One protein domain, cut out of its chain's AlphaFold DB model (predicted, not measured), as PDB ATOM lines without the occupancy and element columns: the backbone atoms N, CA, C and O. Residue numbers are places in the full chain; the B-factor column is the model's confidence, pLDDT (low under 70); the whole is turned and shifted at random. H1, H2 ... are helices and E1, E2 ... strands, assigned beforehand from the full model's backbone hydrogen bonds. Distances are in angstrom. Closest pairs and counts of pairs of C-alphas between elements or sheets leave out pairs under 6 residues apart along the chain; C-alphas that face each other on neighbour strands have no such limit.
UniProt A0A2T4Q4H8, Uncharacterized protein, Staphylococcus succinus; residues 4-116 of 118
ATOM      1  N   THR A   4      13.490   5.513  10.054       93.62
ATOM      2  CA  THR A   4      13.712   6.113  11.376       93.62
ATOM      3  C   THR A   4      13.638   5.060  12.475       93.62
ATOM      4  O   THR A   4      14.593   4.900  13.223       93.62
ATOM      5  N   LEU A   5      12.570   4.259  12.480       92.12
ATOM      6  CA  LEU A   5      12.356   3.224  13.488       92.12
ATOM      7  C   LEU A   5      13.424   2.123  13.425       92.12
ATOM      8  O   LEU A   5      13.844   1.603  14.452       92.12
ATOM      9  N   LYS A   6      13.916   1.786  12.225       94.94
ATOM     10  CA  LYS A   6      15.037   0.844  12.082       94.94
ATOM     11  C   LYS A   6      16.314   1.376  12.729       94.94
ATOM     12  O   LYS A   6      17.018   0.615  13.381       94.94
ATOM     13  N   GLU A   7      16.630   2.654  12.530       96.81
ATOM     14  CA  GLU A   7      17.820   3.261  13.137       96.81
ATOM     15  C   GLU A   7      17.696   3.358  14.660       96.81
ATOM     16  O   GLU A   7      18.661   3.053  15.352       96.81
ATOM     17  N   GLU A   8      16.506   3.661  15.183       95.88
ATOM     18  CA  GLU A   8      16.239   3.664  16.629       95.88
ATOM     19  C   GLU A   8      16.431   2.270  17.248       95.88
ATOM     20  O   GLU A   8      17.099   2.134  18.270       95.88
ATOM     21  N   ILE A   9      15.936   1.212  16.595       95.19
ATOM     22  CA  ILE A   9      16.157  -0.175  17.036       95.19
ATOM     23  C   ILE A   9      17.652  -0.528  17.044       95.19
ATOM     24  O   ILE A   9      18.140  -1.133  18.002       95.19
ATOM     25  N   LYS A  10      18.400  -0.137  16.003       95.69
ATOM     26  CA  LYS A  10      19.857  -0.344  15.957       95.69
ATOM     27  C   LYS A  10      20.565   0.397  17.087       95.69
ATOM     28  O   LYS A  10      21.484  -0.156  17.686       95.69
ATOM     29  N   ASP A  11      20.154   1.632  17.369       96.69
ATOM     30  CA  ASP A  11      20.708   2.430  18.462       96.69
ATOM     31  C   ASP A  11      20.462   1.761  19.818       96.69
ATOM     32  O   ASP A  11      21.393   1.664  20.616       96.69
ATOM     33  N   ILE A  12      19.263   1.216  20.048       95.38
ATOM     34  CA  ILE A  12      18.959   0.431  21.253       95.38
ATOM     35  C   ILE A  12      19.856  -0.803  21.328       95.38
ATOM     36  O   ILE A  12      20.476  -1.035  22.365       95.38
ATOM     37  N   GLY A  13      19.978  -1.577  20.245       94.31
ATOM     38  CA  GLY A  13      20.828  -2.773  20.210       94.31
ATOM     39  C   GLY A  13      22.294  -2.474  20.511       94.31
ATOM     40  O   GLY A  13      22.933  -3.195  21.279       94.31
ATOM     41  N   PHE A  14      22.810  -1.368  19.981       96.12
ATOM     42  CA  PHE A  14      24.163  -0.908  20.273       96.12
ATOM     43  C   PHE A  14      24.314  -0.476  21.738       96.12
ATOM     44  O   PHE A  14      25.241  -0.906  22.420       96.12
ATOM     45  N   GLN A  15      23.390   0.338  22.253       96.12
ATOM     46  CA  GLN A  15      23.482   0.901  23.605       96.12
ATOM     47  C   GLN A  15      23.265  -0.133  24.715       96.12
ATOM     48  O   GLN A  15      23.899  -0.042  25.765       96.12
ATOM     49  N   THR A  16      22.360  -1.089  24.505       93.31
ATOM     50  CA  THR A  16      21.937  -2.044  25.543       93.31
ATOM     51  C   THR A  16      22.700  -3.359  25.487       93.31
ATOM     52  O   THR A  16      22.941  -3.970  26.527       93.31
ATOM     53  N   ALA A  17      23.108  -3.780  24.289       92.88
ATOM     54  CA  ALA A  17      23.637  -5.115  24.049       92.88
ATOM     55  C   ALA A  17      24.939  -5.130  23.228       92.88
ATOM     56  O   ALA A  17      25.460  -6.206  22.938       92.88
ATOM     57  N   ASN A  18      25.478  -3.955  22.873       94.19
ATOM     58  CA  ASN A  18      26.684  -3.799  22.057       94.19
ATOM     59  C   ASN A  18      26.610  -4.564  20.718       94.19
ATOM     60  O   ASN A  18      27.608  -5.108  20.244       94.19
ATOM     61  N   VAL A  19      25.413  -4.627  20.123       93.31
ATOM     62  CA  VAL A  19      25.210  -5.155  18.769       93.31
ATOM     63  C   VAL A  19      25.533  -4.045  17.775       93.31
ATOM     64  O   VAL A  19      24.885  -2.997  17.768       93.31
ATOM     65  N   GLU A  20      26.537  -4.267  16.934       94.69
ATOM     66  CA  GLU A  20      26.977  -3.283  15.947       94.69
ATOM     67  C   GLU A  20      25.915  -3.074  14.862       94.69
ATOM     68  O   GLU A  20      25.184  -3.987  14.471       94.69
ATOM     69  N   LYS A  21      25.823  -1.847  14.340       93.12
ATOM     70  CA  LYS A  21      24.770  -1.465  13.381       93.12
ATOM     71  C   LYS A  21      24.818  -2.241  12.062       93.12
ATOM     72  O   LYS A  21      23.803  -2.310  11.369       93.12
ATOM     73  N   ASP A  22      25.982  -2.769  11.698       93.38
ATOM     74  CA  ASP A  22      26.227  -3.553  10.483       93.38
ATOM     75  C   ASP A  22      25.881  -5.043  10.635       93.38
ATOM     76  O   ASP A  22      25.743  -5.737   9.628       93.38
ATOM     77  N   GLN A  23      25.669  -5.520  11.866       91.69
ATOM     78  CA  GLN A  23      25.187  -6.878  12.150       91.69
ATOM     79  C   GLN A  23      23.683  -7.046  11.900       91.69
ATOM     80  O   GLN A  23      23.186  -8.172  11.928       91.69
ATOM     81  N   TRP A  24      22.970  -5.938  11.680       92.94
ATOM     82  CA  TRP A  24      21.546  -5.923  11.379       92.94
ATOM     83  C   TRP A  24      21.296  -6.103   9.884       92.94
ATOM     84  O   TRP A  24      21.822  -5.365   9.042       92.94
ATOM     85  N   HIS A  25      20.410  -7.029   9.556       93.44
ATOM     86  CA  HIS A  25      19.967  -7.332   8.206       93.44
ATOM     87  C   HIS A  25      18.497  -6.956   8.014       93.44
ATOM     88  O   HIS A  25      17.741  -6.792   8.967       93.44
ATOM     89  N   GLU A  26      18.069  -6.804   6.760       91.88
ATOM     90  CA  GLU A  26      16.678  -6.435   6.459       91.88
ATOM     91  C   GLU A  26      15.678  -7.458   7.024       91.88
ATOM     92  O   GLU A  26      14.652  -7.071   7.579       91.88
ATOM     93  N   GLU A  27      16.031  -8.746   6.972       90.75
ATOM     94  CA  GLU A  27      15.234  -9.847   7.521       90.75
ATOM     95  C   GLU A  27      14.974  -9.696   9.031       90.75
ATOM     96  O   GLU A  27      13.872  -9.994   9.495       90.75
ATOM     97  N   ASP A  28      15.928  -9.146   9.791       90.81
ATOM     98  CA  ASP A  28      15.752  -8.904  11.226       90.81
ATOM     99  C   ASP A  28      14.589  -7.935  11.475       90.81
ATOM    100  O   ASP A  28      13.739  -8.164  12.339       90.81
ATOM    101  N   PHE A  29      14.517  -6.861  10.682       92.81
ATOM    102  CA  PHE A  29      13.463  -5.851  10.788       92.81
ATOM    103  C   PHE A  29      12.122  -6.352  10.256       92.81
ATOM    104  O   PHE A  29      11.080  -5.979  10.800       92.81
ATOM    105  N   GLU A  30      12.127  -7.189   9.216       91.12
ATOM    106  CA  GLU A  30      10.919  -7.855   8.723       91.12
ATOM    107  C   GLU A  30      10.318  -8.765   9.801       91.12
ATOM    108  O   GLU A  30       9.114  -8.693  10.067       91.12
ATOM    109  N   ASN A  31      11.157  -9.548  10.485       88.44
ATOM    110  CA  ASN A  31      10.742 -10.390  11.604       88.44
ATOM    111  C   ASN A  31      10.222  -9.551  12.782       88.44
ATOM    112  O   ASN A  31       9.141  -9.837  13.299       88.44
ATOM    113  N   ILE A  32      10.924  -8.475  13.168       91.00
ATOM    114  CA  ILE A  32      10.480  -7.558  14.238       91.00
ATOM    115  C   ILE A  32       9.133  -6.941  13.901       91.00
ATOM    116  O   ILE A  32       8.229  -6.928  14.738       91.00
ATOM    117  N   GLN A  33       8.966  -6.462  12.671       90.75
ATOM    118  CA  GLN A  33       7.708  -5.878  12.240       90.75
ATOM    119  C   GLN A  33       6.570  -6.902  12.287       90.75
ATOM    120  O   GLN A  33       5.488  -6.603  12.796       90.75
ATOM    121  N   ARG A  34       6.798  -8.092  11.727       87.75
ATOM    122  CA  ARG A  34       5.766  -9.120  11.582       87.75
ATOM    123  C   ARG A  34       5.341  -9.709  12.923       87.75
ATOM    124  O   ARG A  34       4.162 -10.002  13.091       87.75
ATOM    125  N   THR A  35       6.283  -9.891  13.838       85.38
ATOM    126  CA  THR A  35       6.035 -10.575  15.106       85.38
ATOM    127  C   THR A  35       5.759  -9.573  16.218       85.38
ATOM    128  O   THR A  35       4.652  -9.537  16.742       85.38
ATOM    129  N   LEU A  36       6.736  -8.730  16.558       88.19
ATOM    130  CA  LEU A  36       6.669  -7.892  17.757       88.19
ATOM    131  C   LEU A  36       5.817  -6.650  17.534       88.19
ATOM    132  O   LEU A  36       4.886  -6.401  18.290       88.19
ATOM    133  N   LEU A  37       6.102  -5.886  16.477       87.12
ATOM    134  CA  LEU A  37       5.403  -4.623  16.239       87.12
ATOM    135  C   LEU A  37       3.922  -4.855  15.921       87.12
ATOM    136  O   LEU A  37       3.073  -4.110  16.393       87.12
ATOM    137  N   SER A  38       3.609  -5.903  15.153       85.12
ATOM    138  CA  SER A  38       2.219  -6.258  14.837       85.12
ATOM    139  C   SER A  38       1.453  -6.753  16.069       85.12
ATOM    140  O   SER A  38       0.275  -6.435  16.218       85.12
ATOM    141  N   LEU A  39       2.106  -7.507  16.964       84.00
ATOM    142  CA  LEU A  39       1.515  -7.909  18.243       84.00
ATOM    143  C   LEU A  39       1.259  -6.687  19.132       84.00
ATOM    144  O   LEU A  39       0.166  -6.545  19.672       84.00
ATOM    145  N   TYR A  40       2.248  -5.800  19.244       85.06
ATOM    146  CA  TYR A  40       2.165  -4.588  20.055       85.06
ATOM    147  C   TYR A  40       1.047  -3.657  19.574       85.06
ATOM    148  O   TYR A  40       0.227  -3.216  20.376       85.06
ATOM    149  N   ASP A  41       0.954  -3.432  18.259       84.44
ATOM    150  CA  ASP A  41      -0.126  -2.659  17.636       84.44
ATOM    151  C   ASP A  41      -1.506  -3.259  17.929       84.44
ATOM    152  O   ASP A  41      -2.440  -2.547  18.288       84.44
ATOM    153  N   GLY A  42      -1.635  -4.587  17.852       82.56
ATOM    154  CA  GLY A  42      -2.883  -5.275  18.174       82.56
ATOM    155  C   GLY A  42      -3.348  -5.093  19.626       82.56
ATOM    156  O   GLY A  42      -4.542  -5.231  19.891       82.56
ATOM    157  N   ILE A  43      -2.432  -4.785  20.553       81.19
ATOM    158  CA  ILE A  43      -2.719  -4.606  21.985       81.19
ATOM    159  C   ILE A  43      -2.910  -3.124  22.341       81.19
ATOM    160  O   ILE A  43      -3.864  -2.792  23.047       81.19
ATOM    161  N   TYR A  44      -2.029  -2.242  21.860       79.56
ATOM    162  CA  TYR A  44      -1.952  -0.837  22.291       79.56
ATOM    163  C   TYR A  44      -2.286   0.181  21.194       79.56
ATOM    164  O   TYR A  44      -2.659   1.308  21.512       79.56
ATOM    165  N   GLY A  45      -2.205  -0.206  19.919       78.62
ATOM    166  CA  GLY A  45      -2.272   0.696  18.767       78.62
ATOM    167  C   GLY A  45      -0.906   1.244  18.322       78.62
ATOM    168  O   GLY A  45       0.119   1.031  18.967       78.62
ATOM    169  N   LEU A  46      -0.893   1.954  17.184       74.44
ATOM    170  CA  LEU A  46       0.307   2.469  16.491       74.44
ATOM    171  C   LEU A  46       0.361   4.006  16.412       74.44
ATOM    172  O   LEU A  46       0.799   4.579  15.405       74.44
ATOM    173  N   ASP A  47      -0.087   4.699  17.457       82.25
ATOM    174  CA  ASP A  47       0.215   6.129  17.589       82.25
ATOM    175  C   ASP A  47       1.689   6.369  17.967       82.25
ATOM    176  O   ASP A  47       2.469   5.434  18.179       82.25
ATOM    177  N   ASP A  48       2.116   7.632  17.950       77.56
ATOM    178  CA  ASP A  48       3.520   7.978  18.189       77.56
ATOM    179  C   ASP A  48       3.966   7.670  19.630       77.56
ATOM    180  O   ASP A  48       5.102   7.236  19.826       77.56
ATOM    181  N   ASP A  49       3.065   7.778  20.611       77.75
ATOM    182  CA  ASP A  49       3.336   7.411  22.007       77.75
ATOM    183  C   ASP A  49       3.527   5.889  22.151       77.75
ATOM    184  O   ASP A  49       4.438   5.416  22.835       77.75
ATOM    185  N   SER A  50       2.729   5.100  21.427       81.94
ATOM    186  CA  SER A  50       2.813   3.638  21.413       81.94
ATOM    187  C   SER A  50       4.080   3.132  20.722       81.94
ATOM    188  O   SER A  50       4.651   2.131  21.152       81.94
ATOM    189  N   LYS A  51       4.584   3.834  19.697       84.00
ATOM    190  CA  LYS A  51       5.886   3.513  19.075       84.00
ATOM    191  C   LYS A  51       7.047   3.740  20.031       84.00
ATOM    192  O   LYS A  51       7.941   2.900  20.104       84.00
ATOM    193  N   GLN A  52       7.033   4.855  20.756       87.75
ATOM    194  CA  GLN A  52       8.060   5.140  21.750       87.75
ATOM    195  C   GLN A  52       8.024   4.096  22.872       87.75
ATOM    196  O   GLN A  52       9.056   3.551  23.251       87.75
ATOM    197  N   SER A  53       6.823   3.735  23.324       88.25
ATOM    198  CA  SER A  53       6.638   2.679  24.314       88.25
ATOM    199  C   SER A  53       7.103   1.304  23.806       88.25
ATOM    200  O   SER A  53       7.752   0.567  24.543       88.25
ATOM    201  N   PHE A  54       6.864   0.967  22.535       90.94
ATOM    202  CA  PHE A  54       7.408  -0.245  21.913       90.94
ATOM    203  C   PHE A  54       8.942  -0.280  21.971       90.94
ATOM    204  O   PHE A  54       9.520  -1.304  22.330       90.94
ATOM    205  N   LEU A  55       9.600   0.835  21.640       91.81
ATOM    206  CA  LEU A  55      11.059   0.953  21.686       91.81
ATOM    207  C   LEU A  55      11.603   0.800  23.107       91.81
ATOM    208  O   LEU A  55      12.577   0.082  23.312       91.81
ATOM    209  N   GLU A  56      10.958   1.430  24.087       90.69
ATOM    210  CA  GLU A  56      11.351   1.345  25.499       90.69
ATOM    211  C   GLU A  56      11.239  -0.071  26.067       90.69
ATOM    212  O   GLU A  56      12.018  -0.440  26.942       90.69
ATOM    213  N   ASN A  57      10.308  -0.874  25.549       89.88
ATOM    214  CA  ASN A  57      10.135  -2.264  25.959       89.88
ATOM    215  C   ASN A  57      10.976  -3.248  25.136       89.88
ATOM    216  O   ASN A  57      10.977  -4.437  25.445       89.88
ATOM    217  N   LEU A  58      11.686  -2.815  24.091       91.81
ATOM    218  CA  LEU A  58      12.444  -3.727  23.241       91.81
ATOM    219  C   LEU A  58      13.684  -4.262  23.973       91.81
ATOM    220  O   LEU A  58      14.540  -3.501  24.419       91.81
ATOM    221  N   LEU A  59      13.814  -5.588  24.042       92.31
ATOM    222  CA  LEU A  59      14.962  -6.271  24.630       92.31
ATOM    223  C   LEU A  59      15.744  -7.013  23.552       92.31
ATOM    224  O   LEU A  59      15.172  -7.772  22.767       92.31
ATOM    225  N   ILE A  60      17.060  -6.801  23.542       92.94
ATOM    226  CA  ILE A  60      17.995  -7.397  22.588       92.94
ATOM    227  C   ILE A  60      19.066  -8.147  23.379       92.94
ATOM    228  O   ILE A  60      19.710  -7.567  24.249       92.94
ATOM    229  N   GLU A  61      19.260  -9.432  23.084       91.81
ATOM    230  CA  GLU A  61      20.242 -10.278  23.768       91.81
ATOM    231  C   GLU A  61      21.043 -11.119  22.755       91.81
ATOM    232  O   GLU A  61      20.487 -12.022  22.126       91.81
ATOM    233  N   PRO A  62      22.349 -10.851  22.564       89.88
ATOM    234  CA  PRO A  62      23.182 -11.604  21.630       89.88
ATOM    235  C   PRO A  62      23.459 -13.042  22.079       89.88
ATOM    236  O   PRO A  62      23.672 -13.911  21.232       89.88
ATOM    237  N   SER A  63      23.441 -13.331  23.384       87.88
ATOM    238  CA  SER A  63      23.668 -14.676  23.911       87.88
ATOM    239  C   SER A  63      22.351 -15.413  24.155       87.88
ATOM    240  O   SER A  63      21.630 -15.184  25.127       87.88
ATOM    241  N   ARG A  64      22.065 -16.388  23.287       84.44
ATOM    242  CA  ARG A  64      20.882 -17.250  23.410       84.44
ATOM    243  C   ARG A  64      20.861 -18.059  24.712       84.44
ATOM    244  O   ARG A  64      19.809 -18.193  25.331       84.44
ATOM    245  N   SER A  65      22.016 -18.576  25.136       84.25
ATOM    246  CA  SER A  65      22.139 -19.345  26.378       84.25
ATOM    247  C   SER A  65      21.897 -18.471  27.604       84.25
ATOM    248  O   SER A  65      21.156 -18.876  28.501       84.25
ATOM    249  N   LYS A  66      22.448 -17.250  27.615       86.75
ATOM    250  CA  LYS A  66      22.164 -16.255  28.651       86.75
ATOM    251  C   LYS A  66      20.675 -15.924  28.703       86.75
ATOM    252  O   LYS A  66      20.090 -16.028  29.773       86.75
ATOM    253  N   TYR A  67      20.048 -15.624  27.564       86.88
ATOM    254  CA  TYR A  67      18.615 -15.326  27.514       86.88
ATOM    255  C   TYR A  67      17.770 -16.429  28.158       86.88
ATOM    256  O   TYR A  67      16.909 -16.142  28.989       86.88
ATOM    257  N   LEU A  68      18.027 -17.691  27.799       83.19
ATOM    258  CA  LEU A  68      17.306 -18.831  28.361       83.19
ATOM    259  C   LEU A  68      17.517 -18.953  29.872       83.19
ATOM    260  O   LEU A  68      16.553 -19.141  30.606       83.19
ATOM    261  N   LYS A  69      18.754 -18.816  30.352       83.31
ATOM    262  CA  LYS A  69      19.058 -18.898  31.787       83.31
ATOM    263  C   LYS A  69      18.407 -17.767  32.584       83.31
ATOM    264  O   LYS A  69      17.873 -18.029  33.658       83.31
ATOM    265  N   ASP A  70      18.411 -16.556  32.037       84.25
ATOM    266  CA  ASP A  70      17.882 -15.360  32.697       84.25
ATOM    267  C   ASP A  70      16.342 -15.336  32.714       84.25
ATOM    268  O   ASP A  70      15.743 -14.866  33.675       84.25
ATOM    269  N   ASN A  71      15.678 -15.846  31.666       80.00
ATOM    270  CA  ASN A  71      14.214 -15.756  31.529       80.00
ATOM    271  C   ASN A  71      13.469 -17.024  31.968       80.00
ATOM    272  O   ASN A  71      12.244 -17.012  32.096       80.00
ATOM    273  N   PHE A  72      14.186 -18.121  32.210       76.19
ATOM    274  CA  PHE A  72      13.600 -19.403  32.584       76.19
ATOM    275  C   PHE A  72      14.203 -19.914  33.899       76.19
ATOM    276  O   PHE A  72      14.660 -21.051  33.994       76.19
ATOM    277  N   GLU A  73      14.158 -19.080  34.945       65.00
ATOM    278  CA  GLU A  73      14.654 -19.403  36.298       65.00
ATOM    279  C   GLU A  73      14.029 -20.673  36.909       65.00
ATOM    280  O   GLU A  73      14.585 -21.267  37.830       65.00
ATOM    281  N   TYR A  74      12.869 -21.100  36.407       67.00
ATOM    282  CA  TYR A  74      12.177 -22.316  36.835       67.00
ATOM    283  C   TYR A  74      12.742 -23.606  36.219       67.00
ATOM    284  O   TYR A  74      12.303 -24.697  36.591       67.00
ATOM    285  N   LEU A  75      13.681 -23.511  35.274       67.75
ATOM    286  CA  LEU A  75      14.376 -24.677  34.743       67.75
ATOM    287  C   LEU A  75      15.309 -25.247  35.816       67.75
ATOM    288  O   LEU A  75      16.082 -24.531  36.449       67.75
ATOM    289  N   GLU A  76      15.235 -26.559  36.035       72.06
ATOM    290  CA  GLU A  76      16.106 -27.237  36.997       72.06
ATOM    291  C   GLU A  76      17.590 -27.061  36.629       72.06
ATOM    292  O   GLU A  76      17.934 -26.960  35.451       72.06
ATOM    293  N   LEU A  77      18.496 -27.120  37.616       68.19
ATOM    294  CA  LEU A  77      19.957 -27.037  37.403       68.19
ATOM    295  C   LEU A  77      20.478 -28.024  36.339       68.19
ATOM    296  O   LEU A  77      21.436 -27.726  35.630       68.19
ATOM    297  N   SER A  78      19.835 -29.186  36.208       70.69
ATOM    298  CA  SER A  78      20.095 -30.183  35.161       70.69
ATOM    299  C   SER A  78      19.877 -29.630  33.745       70.69
ATOM    300  O   SER A  78      20.608 -29.980  32.823       70.69
ATOM    301  N   THR A  79      18.920 -28.720  33.578       75.44
ATOM    302  CA  THR A  79      18.601 -28.067  32.305       75.44
ATOM    303  C   THR A  79      19.628 -26.996  31.946       75.44
ATOM    304  O   THR A  79      19.948 -26.835  30.773       75.44
ATOM    305  N   PHE A  80      20.212 -26.301  32.926       78.31
ATOM    306  CA  PHE A  80      21.326 -25.382  32.658       78.31
ATOM    307  C   PHE A  80      22.570 -26.116  32.157       78.31
ATOM    308  O   PHE A  80      23.210 -25.631  31.229       78.31
ATOM    309  N   GLY A  81      22.847 -27.311  32.691       75.88
ATOM    310  CA  GLY A  81      23.884 -28.189  32.146       75.88
ATOM    311  C   GLY A  81      23.613 -28.588  30.692       75.88
ATOM    312  O   GLY A  81      24.519 -28.540  29.870       75.88
ATOM    313  N   LEU A  82      22.356 -28.891  30.345       79.94
ATOM    314  CA  LEU A  82      21.966 -29.168  28.956       79.94
ATOM    315  C   LEU A  82      22.127 -27.943  28.044       79.94
ATOM    316  O   LEU A  82      22.583 -28.089  26.916       79.94
ATOM    317  N   ILE A  83      21.795 -26.737  28.517       82.12
ATOM    318  CA  ILE A  83      22.033 -25.494  27.763       82.12
ATOM    319  C   ILE A  83      23.532 -25.327  27.477       82.12
ATOM    320  O   ILE A  83      23.903 -25.042  26.342       82.12
ATOM    321  N   ASP A  84      24.395 -25.561  28.465       82.06
ATOM    322  CA  ASP A  84      25.848 -25.496  28.263       82.06
ATOM    323  C   ASP A  84      26.338 -26.541  27.245       82.06
ATOM    324  O   ASP A  84      27.164 -26.237  26.383       82.06
ATOM    325  N   GLU A  85      25.793 -27.760  27.288       82.38
ATOM    326  CA  GLU A  85      26.101 -28.810  26.309       82.38
ATOM    327  C   GLU A  85      25.634 -28.442  24.891       82.38
ATOM    328  O   GLU A  85      26.386 -28.632  23.932       82.38
ATOM    329  N   PHE A  86      24.432 -27.877  24.736       82.56
ATOM    330  CA  PHE A  86      23.923 -27.426  23.438       82.56
ATOM    331  C   PHE A  86      24.730 -26.258  22.861       82.56
ATOM    332  O   PHE A  86      24.878 -26.180  21.639       82.56
ATOM    333  N   GLU A  87      25.243 -25.364  23.714       82.50
ATOM    334  CA  GLU A  87      26.131 -24.269  23.311       82.50
ATOM    335  C   GLU A  87      27.471 -24.822  22.827       82.50
ATOM    336  O   GLU A  87      27.917 -24.481  21.733       82.50
ATOM    337  N   PHE A  88      28.058 -25.754  23.582       81.19
ATOM    338  CA  PHE A  88      29.289 -26.439  23.193       81.19
ATOM    339  C   PHE A  88      29.155 -27.205  21.869       81.19
ATOM    340  O   PHE A  88      30.098 -27.248  21.082       81.19
ATOM    341  N   CYS A  89      27.990 -27.803  21.612       82.06
ATOM    342  CA  CYS A  89      27.729 -28.562  20.389       82.06
ATOM    343  C   CYS A  89      27.298 -27.695  19.193       82.06
ATOM    344  O   CYS A  89      26.986 -28.254  18.146       82.06
ATOM    345  N   GLU A  90      27.241 -26.363  19.334       79.75
ATOM    346  CA  GLU A  90      26.760 -25.421  18.303       79.75
ATOM    347  C   GLU A  90      25.313 -25.691  17.826       79.75
ATOM    348  O   GLU A  90      24.874 -25.212  16.784       79.75
ATOM    349  N   THR A  91      24.529 -26.421  18.621       79.31
ATOM    350  CA  THR A  91      23.126 -26.793  18.342       79.31
ATOM    351  C   THR A  91      22.117 -25.908  19.078       79.31
ATOM    352  O   THR A  91      20.922 -26.194  19.116       79.31
ATOM    353  N   MET A  92      22.594 -24.821  19.689       80.25
ATOM    354  CA  MET A  92      21.784 -23.909  20.498       80.25
ATOM    355  C   MET A  92      20.624 -23.290  19.708       80.25
ATOM    356  O   MET A  92      19.557 -23.065  20.270       80.25
ATOM    357  N   ASN A  93      20.803 -23.047  18.407       73.88
ATOM    358  CA  ASN A  93      19.768 -22.439  17.569       73.88
ATOM    359  C   ASN A  93      18.501 -23.301  17.505       73.88
ATOM    360  O   ASN A  93      17.421 -22.793  17.790       73.88
ATOM    361  N   ASP A  94      18.637 -24.601  17.239       73.50
ATOM    362  CA  ASP A  94      17.496 -25.518  17.125       73.50
ATOM    363  C   ASP A  94      16.760 -25.680  18.466       73.50
ATOM    364  O   ASP A  94      15.527 -25.744  18.519       73.50
ATOM    365  N   PHE A  95      17.513 -25.719  19.570       75.12
ATOM    366  CA  PHE A  95      16.946 -25.797  20.917       75.12
ATOM    367  C   PHE A  95      16.172 -24.525  21.274       75.12
ATOM    368  O   PHE A  95      15.033 -24.597  21.729       75.12
ATOM    369  N   VAL A  96      16.767 -23.359  21.025       75.69
ATOM    370  CA  VAL A  96      16.164 -22.048  21.289       75.69
ATOM    371  C   VAL A  96      14.917 -21.844  20.442       75.69
ATOM    372  O   VAL A  96      13.904 -21.401  20.973       75.69
ATOM    373  N   GLU A  97      14.956 -22.205  19.159       72.75
ATOM    374  CA  GLU A  97      13.765 -22.194  18.310       72.75
ATOM    375  C   GLU A  97      12.675 -23.099  18.886       72.75
ATOM    376  O   GLU A  97      11.546 -22.655  19.032       72.75
ATOM    377  N   SER A  98      13.008 -24.319  19.308       72.88
ATOM    378  CA  SER A  98      12.023 -25.254  19.868       72.88
ATOM    379  C   SER A  98      11.420 -24.793  21.201       72.88
ATOM    380  O   SER A  98      10.261 -25.089  21.485       72.88
ATOM    381  N   VAL A  99      12.200 -24.104  22.039       72.00
ATOM    382  CA  VAL A  99      11.777 -23.651  23.376       72.00
ATOM    383  C   VAL A  99      11.005 -22.335  23.304       72.00
ATOM    384  O   VAL A  99      10.052 -22.150  24.056       72.00
ATOM    385  N   LEU A 100      11.419 -21.419  22.426       73.38
ATOM    386  CA  LEU A 100      10.884 -20.058  22.349       73.38
ATOM    387  C   LEU A 100       9.841 -19.870  21.243       73.38
ATOM    388  O   LEU A 100       9.251 -18.788  21.153       73.38
ATOM    389  N   ASP A 101       9.578 -20.892  20.423       70.56
ATOM    390  CA  ASP A 101       8.496 -20.837  19.441       70.56
ATOM    391  C   ASP A 101       7.158 -20.531  20.134       70.56
ATOM    392  O   ASP A 101       6.786 -21.129  21.144       70.56
ATOM    393  N   GLY A 102       6.439 -19.543  19.606       65.69
ATOM    394  CA  GLY A 102       5.166 -19.080  20.162       65.69
ATOM    395  C   GLY A 102       5.243 -18.144  21.378       65.69
ATOM    396  O   GLY A 102       4.202 -17.619  21.767       65.69
ATOM    397  N   TYR A 103       6.424 -17.847  21.939       69.06
ATOM    398  CA  TYR A 103       6.572 -16.934  23.093       69.06
ATOM    399  C   TYR A 103       6.696 -15.448  22.720       69.06
ATOM    400  O   TYR A 103       7.048 -14.622  23.557       69.06
ATOM    401  N   GLY A 104       6.423 -15.087  21.462       67.81
ATOM    402  CA  GLY A 104       6.615 -13.712  20.993       67.81
ATOM    403  C   GLY A 104       8.085 -13.290  21.007       67.81
ATOM    404  O   GLY A 104       8.380 -12.122  21.212       67.81
ATOM    405  N   VAL A 105       9.002 -14.238  20.801       79.88
ATOM    406  CA  VAL A 105      10.448 -14.009  20.740       79.88
ATOM    407  C   VAL A 105      10.938 -14.248  19.317       79.88
ATOM    408  O   VAL A 105      10.511 -15.192  18.652       79.88
ATOM    409  N   ILE A 106      11.849 -13.407  18.836       78.75
ATOM    410  CA  ILE A 106      12.501 -13.588  17.539       78.75
ATOM    411  C   ILE A 106      13.858 -14.240  17.761       78.75
ATOM    412  O   ILE A 106      14.757 -13.644  18.349       78.75
ATOM    413  N   THR A 107      13.993 -15.467  17.265       71.94
ATOM    414  CA  THR A 107      15.172 -16.331  17.444       71.94
ATOM    415  C   THR A 107      16.021 -16.486  16.183       71.94
ATOM    416  O   THR A 107      17.164 -16.938  16.273       71.94
ATOM    417  N   LYS A 108      15.471 -16.105  15.022       68.50
ATOM    418  CA  LYS A 108      16.094 -16.250  13.693       68.50
ATOM    419  C   LYS A 108      17.147 -15.196  13.375       68.50
ATOM    420  O   LYS A 108      17.945 -15.386  12.466       68.50
ATOM    421  N   ASN A 109      17.141 -14.099  14.119       70.88
ATOM    422  CA  ASN A 109      18.117 -13.032  13.968       70.88
ATOM    423  C   ASN A 109      19.467 -13.484  14.550       70.88
ATOM    424  O   ASN A 109      19.543 -14.467  15.287       70.88
ATOM    425  N   ASN A 110      20.552 -12.754  14.291       76.06
ATOM    426  CA  ASN A 110      21.859 -13.071  14.897       76.06
ATOM    427  C   ASN A 110      21.829 -13.040  16.442       76.06
ATOM    428  O   ASN A 110      22.625 -13.705  17.102       76.06
ATOM    429  N   PHE A 111      20.858 -12.328  17.004       86.00
ATOM    430  CA  PHE A 111      20.598 -12.102  18.422       86.00
ATOM    431  C   PHE A 111      19.109 -12.338  18.713       86.00
ATOM    432  O   PHE A 111      18.281 -12.348  17.805       86.00
ATOM    433  N   ILE A 112      18.749 -12.516  19.980       88.75
ATOM    434  CA  ILE A 112      17.351 -12.611  20.402       88.75
ATOM    435  C   ILE A 112      16.748 -11.211  20.484       88.75
ATOM    436  O   ILE A 112      17.375 -10.303  21.028       88.75
ATOM    437  N   VAL A 113      15.522 -11.053  19.978       90.31
ATOM    438  CA  VAL A 113      14.724  -9.827  20.145       90.31
ATOM    439  C   VAL A 113      13.359 -10.173  20.730       90.31
ATOM    440  O   VAL A 113      12.667 -11.054  20.221       90.31
ATOM    441  N   THR A 114      12.962  -9.478  21.792       90.75
ATOM    442  CA  THR A 114      11.661  -9.649  22.457       90.75
ATOM    443  C   THR A 114      11.187  -8.327  23.071       90.75
ATOM    444  O   THR A 114      11.843  -7.298  22.915       90.75
ATOM    445  N   LEU A 115      10.054  -8.348  23.767       88.69
ATOM    446  CA  LEU A 115       9.572  -7.250  24.599       88.69
ATOM    447  C   LEU A 115       9.757  -7.606  26.082       88.69
ATOM    448  O   LEU A 115       9.459  -8.732  26.489       88.69
ATOM    449  N   GLN A 116      10.237  -6.667  26.899       80.81
ATOM    450  CA  GLN A 116      10.134  -6.765  28.355       80.81
ATOM    451  C   GLN A 116       8.649  -6.862  28.707       80.81
ATOM    452  O   GLN A 116       7.889  -5.990  28.311       80.81
TER     453      GLN A 116
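AT A GLANCE: This is residues 4 to 116 of the 118 residues of an uncharacterized protein of Staphylococcus succinus (UniProt A0A2T4Q4H8). A short ribbon of two strands, E1 and E2, sits in the middle between two groups of three helices: H1, H2 and H3 towards one end, H4, H5 and H6 towards the other. H4 and H5 form a helical hairpin with H6 beside H4. The printed part has 113 residues, in the order H1 H2 H3 E1 H4 H5 H6 E2; it is mostly helix, its sheet E1 - E2 is antiparallel, and it is compact, with a radius of gyration of the C-alphas of 14.7 A and spans of 45 by 30 by 21 A.

IN THESE COORDINATES: E1 is residues 58 to 61, 10.2 A long, and E2 residues 112 to 115, 10.3 A, ending at C-alpha 115 (9.572, -7.250, 24.599). H1 is residues 4 to 17, 19.6 A, from C-alpha 4 (13.712, 6.113, 11.376). H2, residues 26 to 44, 25.1 A, has a kink of 28 degrees near residue 38. H3 is residues 48 to 56, H4 64 to 71, H5 77 to 88, 17.0 A, and H6 92 to 100.

HOW THE PARTS SIT: In the sheet, N 59 and O 114 are within hydrogen-bond range at 2.8 A. The closest C-alphas of H1 and E1, Gly 13 and Ile 60, are 5.9 A apart; those of H2 and E2, Leu 36 and Thr 114, 7.1 A. Residues 37 to 44 of H2 touch H3, closest C-alphas Tyr 44 and Ser 50, 6.6 A, at a steep tilt of 62 degrees. H4 touches H5, closest C-alphas Ser 65 and Ile 83, 6.3 A, at a shallow tilt of 20 degrees, opposite ways. H4 touches H6, closest C-alphas Arg 64 and Val 96, 7.1 A. H1 and H5 are apart. Every O i to N i+4 pair is within hydrogen-bond range in H1, H3, H4, H5 and H6; in H2, 13 of 15.

THE WHOLE: The farthest C-alphas, Asp 47 and Ser 78, are 45.0 A apart. The printed part has no cut; the link H6 to E2 is long. Residues 73 to 75, 77, 102 to 104 and 108 have pLDDT under 70.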